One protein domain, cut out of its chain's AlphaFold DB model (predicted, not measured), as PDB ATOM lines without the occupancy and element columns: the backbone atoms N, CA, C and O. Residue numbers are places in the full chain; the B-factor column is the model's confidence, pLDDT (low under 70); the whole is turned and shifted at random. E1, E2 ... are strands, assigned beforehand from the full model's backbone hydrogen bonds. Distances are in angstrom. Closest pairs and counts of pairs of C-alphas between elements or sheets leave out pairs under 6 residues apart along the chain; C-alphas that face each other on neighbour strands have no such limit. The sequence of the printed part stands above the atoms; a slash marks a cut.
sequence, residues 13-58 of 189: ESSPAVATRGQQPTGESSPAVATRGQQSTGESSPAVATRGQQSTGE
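Overview. This is residues 13 to 58 of the 189 residues of an uncharacterized protein of Pelodiscus sinensis (UniProt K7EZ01). The printed part is a short solenoid, its chain wound in three stacked turns: E1 and E2 make the first, and E3 and E4, each folded back on itself by a sharp bend, make the next two. The 46 residues hold four named strands, E1 to E4 in chain order, and no named helix: all strand, with the parallel sheet E1, E3, E4. It is compact, with a radius of gyration of the C-alphas of 9.0 A and spans of 22 by 18 by 14 A.

Along the chain. E1 is residues 17 to 19, beginning at C-alpha 17 (128.419, 229.612, 185.785). E2 is residues 23 to 26. E3, residues 32 to 41, is 14.0 A long and bends by 138 degrees at residue 35. E4, residues 47 to 56, is 13.6 A long and bends by 140 degrees at residue 50, ending at C-alpha 56 (135.033, 243.262, 197.480).

Arrangement. E1 and E3 are parallel, with N 19 and O 33 2.9 A apart, within hydrogen-bond range. E3 and E4 are parallel, with N 37 and O 51 at 2.7 A. E2 pairs with no named strand; its closest C-alpha to E3 is Gln 23, 4.8 A from that of Gln 38. E1 and E4 are apart.

Size, cuts and confidence. The C-alphas farthest apart, of Thr 20 and Glu 58, are 24.3 A apart. The printed part has no cut, the three links are tight, and no printed residue is under 70 in pLDDT.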
ATOM      1  N   GLU A  13     132.083 242.006 182.383       79.81
ATOM      2  CA  GLU A  13     130.903 241.189 182.662       79.81
ATOM      3  C   GLU A  13     131.219 239.688 182.615       79.81
ATOM      4  O   GLU A  13     131.784 239.159 181.649       79.81
ATOM      5  N   SER A  14     130.799 238.959 183.648       83.75
ATOM      6  CA  SER A  14     130.818 237.493 183.632       83.75
ATOM      7  C   SER A  14     129.438 236.915 183.336       83.75
ATOM      8  O   SER A  14     128.418 237.495 183.688       83.75
ATOM      9  N   SER A  15     129.395 235.736 182.710       84.12
ATOM     10  CA  SER A  15     128.147 234.992 182.481       84.12
ATOM     11  C   SER A  15     127.852 234.005 183.621       84.12
ATOM     12  O   SER A  15     128.792 233.516 184.254       84.12
ATOM     13  N   PRO A  16     126.584 233.584 183.811       85.56
ATOM     14  CA  PRO A  16     126.232 232.594 184.825       85.56
ATOM     15  C   PRO A  16     127.002 231.278 184.677       85.56
ATOM     16  O   PRO A  16     127.098 230.718 183.570       85.56
ATOM     17  N   ALA A  17     127.506 230.751 185.793       85.44
ATOM     18  CA  ALA A  17     128.419 229.612 185.785       85.44
ATOM     19  C   ALA A  17     128.243 228.647 186.968       85.44
ATOM     20  O   ALA A  17     127.895 229.037 188.082       85.44
ATOM     21  N   VAL A  18     128.553 227.376 186.712       88.81
ATOM     22  CA  VAL A  18     128.681 226.310 187.708       88.81
ATOM     23  C   VAL A  18     130.097 225.757 187.639       88.81
ATOM     24  O   VAL A  18     130.525 225.282 186.585       88.81
ATOM     25  N   ALA A  19     130.822 225.798 188.754       86.06
ATOM     26  CA  ALA A  19     132.197 225.319 188.808       86.06
ATOM     27  C   ALA A  19     132.461 224.399 190.002       86.06
ATOM     28  O   ALA A  19     132.029 224.647 191.126       86.06
ATOM     29  N   THR A  20     133.258 223.347 189.818       84.62
ATOM     30  CA  THR A  20     133.730 222.567 190.978       84.62
ATOM     31  C   THR A  20     134.747 223.360 191.809       84.62
ATOM     32  O   THR A  20     134.831 223.193 193.029       84.62
ATOM     33  N   ARG A  21     135.542 224.235 191.181       83.38
ATOM     34  CA  ARG A  21     136.614 224.975 191.857       83.38
ATOM     35  C   ARG A  21     136.883 226.328 191.213       83.38
ATOM     36  O   ARG A  21     137.430 226.323 190.124       83.38
ATOM     37  N   GLY A  22     136.717 227.410 191.963       77.12
ATOM     38  CA  GLY A  22     137.166 228.758 191.627       77.12
ATOM     39  C   GLY A  22     136.193 229.468 190.696       77.12
ATOM     40  O   GLY A  22     135.856 228.919 189.666       77.12
ATOM     41  N   GLN A  23     135.798 230.694 191.002       83.19
ATOM     42  CA  GLN A  23     135.385 231.692 190.013       83.19
ATOM     43  C   GLN A  23     135.942 233.025 190.477       83.19
ATOM     44  O   GLN A  23     135.831 233.330 191.666       83.19
ATOM     45  N   GLN A  24     136.568 233.768 189.566       86.44
ATOM     46  CA  GLN A  24     137.194 235.052 189.875       86.44
ATOM     47  C   GLN A  24     136.856 236.126 188.837       86.44
ATOM     48  O   GLN A  24     137.703 236.457 188.002       86.44
ATOM     49  N   PRO A  25     135.605 236.616 188.818       84.81
ATOM     50  CA  PRO A  25     135.258 237.810 188.069       84.81
ATOM     51  C   PRO A  25     135.866 239.077 188.694       84.81
ATOM     52  O   PRO A  25     135.971 239.221 189.910       84.81
ATOM     53  N   THR A  26     136.233 240.008 187.820       86.31
ATOM     54  CA  THR A  26     136.595 241.395 188.135       86.31
ATOM     55  C   THR A  26     135.699 242.301 187.298       86.31
ATOM     56  O   THR A  26     135.738 242.206 186.074       86.31
ATOM     57  N   GLY A  27     134.894 243.146 187.938       84.38
ATOM     58  CA  GLY A  27     133.778 243.867 187.320       84.38
ATOM     59  C   GLY A  27     132.431 243.270 187.733       84.38
ATOM     60  O   GLY A  27     132.323 242.659 188.795       84.38
ATOM     61  N   GLU A  28     131.413 243.433 186.892       84.06
ATOM     62  CA  GLU A  28     130.070 242.914 187.156       84.06
ATOM     63  C   GLU A  28     130.028 241.386 187.047       84.06
ATOM     64  O   GLU A  28     130.341 240.779 186.009       84.06
ATOM     65  N   SER A  29     129.619 240.728 188.132       83.75
ATOM     66  CA  SER A  29     129.449 239.281 188.132       83.75
ATOM     67  C   SER A  29     128.002 238.835 188.006       83.75
ATOM     68  O   SER A  29     127.105 239.399 188.622       83.75
ATOM     69  N   SER A  30     127.788 237.776 187.218       85.88
ATOM     70  CA  SER A  30     126.512 237.065 187.109       85.88
ATOM     71  C   SER A  30     126.364 235.990 188.194       85.88
ATOM     72  O   SER A  30     127.366 235.546 188.762       85.88
ATOM     73  N   PRO A  31     125.139 235.476 188.429       87.56
ATOM     74  CA  PRO A  31     124.904 234.418 189.402       87.56
ATOM     75  C   PRO A  31     125.787 233.187 189.187       87.56
ATOM     76  O   PRO A  31     125.907 232.667 188.070       87.56
ATOM     77  N   ALA A  32     126.378 232.681 190.269       86.50
ATOM     78  CA  ALA A  32     127.328 231.579 190.189       86.50
ATOM     79  C   ALA A  32     127.185 230.566 191.330       86.50
ATOM     80  O   ALA A  32     126.946 230.913 192.489       86.50
ATOM     81  N   VAL A  33     127.409 229.293 190.997       89.56
ATOM     82  CA  VAL A  33     127.432 228.181 191.954       89.56
ATOM     83  C   VAL A  33     128.803 227.523 191.931       89.56
ATOM     84  O   VAL A  33     129.266 227.099 190.871       89.56
ATOM     85  N   ALA A  34     129.443 227.381 193.093       87.38
ATOM     86  CA  ALA A  34     130.697 226.642 193.177       87.38
ATOM     87  C   ALA A  34     130.813 225.715 194.382       87.38
ATOM     88  O   ALA A  34     130.443 226.039 195.506       87.38
ATOM     89  N   THR A  35     131.436 224.552 194.195       87.62
ATOM     90  CA  THR A  35     131.768 223.696 195.346       87.62
ATOM     91  C   THR A  35     132.879 224.322 196.196       87.62
ATOM     92  O   THR A  35     132.885 224.195 197.423       87.62
ATOM     93  N   ARG A  36     133.841 225.007 195.569       86.19
ATOM     94  CA  ARG A  36     134.975 225.615 196.270       86.19
ATOM     95  C   ARG A  36     135.392 226.933 195.639       86.19
ATOM     96  O   ARG A  36     135.949 226.902 194.552       86.19
ATOM     97  N   GLY A  37     135.306 228.002 196.415       81.50
ATOM     98  CA  GLY A  37     135.966 229.276 196.188       81.50
ATOM     99  C   GLY A  37     135.289 230.089 195.103       81.50
ATOM    100  O   GLY A  37     135.404 229.748 193.933       81.50
ATOM    101  N   GLN A  38     134.672 231.185 195.510       85.75
ATOM    102  CA  GLN A  38     134.302 232.298 194.648       85.75
ATOM    103  C   GLN A  38     134.994 233.544 195.198       85.75
ATOM    104  O   GLN A  38     135.023 233.736 196.415       85.75
ATOM    105  N   GLN A  39     135.568 234.354 194.319       87.94
ATOM    106  CA  GLN A  39     136.104 235.666 194.660       87.94
ATOM    107  C   GLN A  39     135.567 236.663 193.638       87.94
ATOM    108  O   GLN A  39     135.772 236.446 192.456       87.94
ATOM    109  N   SER A  40     134.887 237.721 194.058       87.19
ATOM    110  CA  SER A  40     134.442 238.787 193.156       87.19
ATOM    111  C   SER A  40     135.030 240.116 193.598       87.19
ATOM    112  O   SER A  40     135.046 240.419 194.789       87.19
ATOM    113  N   THR A  41     135.474 240.914 192.635       88.75
ATOM    114  CA  THR A  41     135.837 242.318 192.857       88.75
ATOM    115  C   THR A  41     134.963 243.182 191.960       88.75
ATOM    116  O   THR A  41     134.977 242.975 190.750       88.75
ATOM    117  N   GLY A  42     134.245 244.148 192.528       87.00
ATOM    118  CA  GLY A  42     133.197 244.913 191.847       87.00
ATOM    119  C   GLY A  42     131.803 244.437 192.256       87.00
ATOM    120  O   GLY A  42     131.656 243.741 193.261       87.00
ATOM    121  N   GLU A  43     130.789 244.803 191.477       86.50
ATOM    122  CA  GLU A  43     129.410 244.411 191.758       86.50
ATOM    123  C   GLU A  43     129.214 242.904 191.595       86.50
ATOM    124  O   GLU A  43     129.565 242.295 190.575       86.50
ATOM    125  N   SER A  44     128.641 242.280 192.623       84.75
ATOM    126  CA  SER A  44     128.372 240.849 192.609       84.75
ATOM    127  C   SER A  44     126.903 240.486 192.667       84.75
ATOM    128  O   SER A  44     126.170 240.954 193.531       84.75
ATOM    129  N   SER A  45     126.497 239.594 191.757       87.00
ATOM    130  CA  SER A  45     125.194 238.924 191.755       87.00
ATOM    131  C   SER A  45     125.114 237.800 192.798       87.00
ATOM    132  O   SER A  45     126.142 237.352 193.313       87.00
ATOM    133  N   PRO A  46     123.906 237.272 193.082       88.19
ATOM    134  CA  PRO A  46     123.726 236.200 194.052       88.19
ATOM    135  C   PRO A  46     124.601 234.971 193.793       88.19
ATOM    136  O   PRO A  46     124.662 234.444 192.676       88.19
ATOM    137  N   ALA A  47     125.236 234.465 194.850       86.44
ATOM    138  CA  ALA A  47     126.177 233.357 194.749       86.44
ATOM    139  C   ALA A  47     125.941 232.276 195.811       86.44
ATOM    140  O   ALA A  47     125.628 232.547 196.973       86.44
ATOM    141  N   VAL A  48     126.161 231.019 195.415       90.56
ATOM    142  CA  VAL A  48     126.072 229.856 196.308       90.56
ATOM    143  C   VAL A  48     127.385 229.091 196.288       90.56
ATOM    144  O   VAL A  48     127.858 228.691 195.223       90.56
ATOM    145  N   ALA A  49     127.972 228.838 197.462       88.88
ATOM    146  CA  ALA A  49     129.120 227.941 197.532       88.88
ATOM    147  C   ALA A  49     129.155 227.026 198.748       88.88
ATOM    148  O   ALA A  49     128.802 227.389 199.863       88.88
ATOM    149  N   THR A  50     129.696 225.823 198.575       89.69
ATOM    150  CA  THR A  50     129.933 224.941 199.728       89.69
ATOM    151  C   THR A  50     131.092 225.452 200.589       89.69
ATOM    152  O   THR A  50     131.081 225.312 201.814       89.69
ATOM    153  N   ARG A  51     132.122 226.044 199.975       89.19
ATOM    154  CA  ARG A  51     133.307 226.531 200.686       89.19
ATOM    155  C   ARG A  51     133.848 227.807 200.067       89.19
ATOM    156  O   ARG A  51     134.407 227.724 198.982       89.19
ATOM    157  N   GLY A  52     133.858 228.883 200.838       86.00
ATOM    158  CA  GLY A  52     134.597 230.103 200.554       86.00
ATOM    159  C   GLY A  52     133.910 230.955 199.501       86.00
ATOM    160  O   GLY A  52     133.788 230.553 198.345       86.00
ATOM    161  N   GLN A  53     133.513 232.134 199.934       89.19
ATOM    162  CA  GLN A  53     132.974 233.218 199.138       89.19
ATOM    163  C   GLN A  53     133.645 234.481 199.656       89.19
ATOM    164  O   GLN A  53     133.732 234.669 200.874       89.19
ATOM    165  N   GLN A  54     134.189 235.275 198.749       89.94
ATOM    166  CA  GLN A  54     134.789 236.557 199.073       89.94
ATOM    167  C   GLN A  54     134.306 237.583 198.057       89.94
ATOM    168  O   GLN A  54     134.436 237.347 196.857       89.94
ATOM    169  N   SER A  55     133.783 238.704 198.532       88.62
ATOM    170  CA  SER A  55     133.393 239.826 197.684       88.62
ATOM    171  C   SER A  55     134.048 241.107 198.178       88.62
ATOM    172  O   SER A  55     134.091 241.370 199.381       88.62
ATOM    173  N   THR A  56     134.544 241.903 197.239       90.69
ATOM    174  CA  THR A  56     135.033 243.262 197.480       90.69
ATOM    175  C   THR A  56     134.255 244.216 196.583       90.69
ATOM    176  O   THR A  56     134.299 244.054 195.366       90.69
ATOM    177  N   GLY A  57     133.588 245.212 197.162       88.44
ATOM    178  CA  GLY A  57     132.626 246.077 196.474       88.44
ATOM    179  C   GLY A  57     131.192 245.742 196.883       88.44
ATOM    180  O   GLY A  57     130.977 245.142 197.936       88.44
ATOM    181  N   GLU A  58     130.221 246.115 196.054       87.88
ATOM    182  CA  GLU A  58     128.818 245.808 196.326       87.88
ATOM    183  C   GLU A  58     128.521 244.321 196.125       87.88
ATOM    184  O   GLU A  58     128.872 243.698 195.114       87.88
TER     185      GLU A  58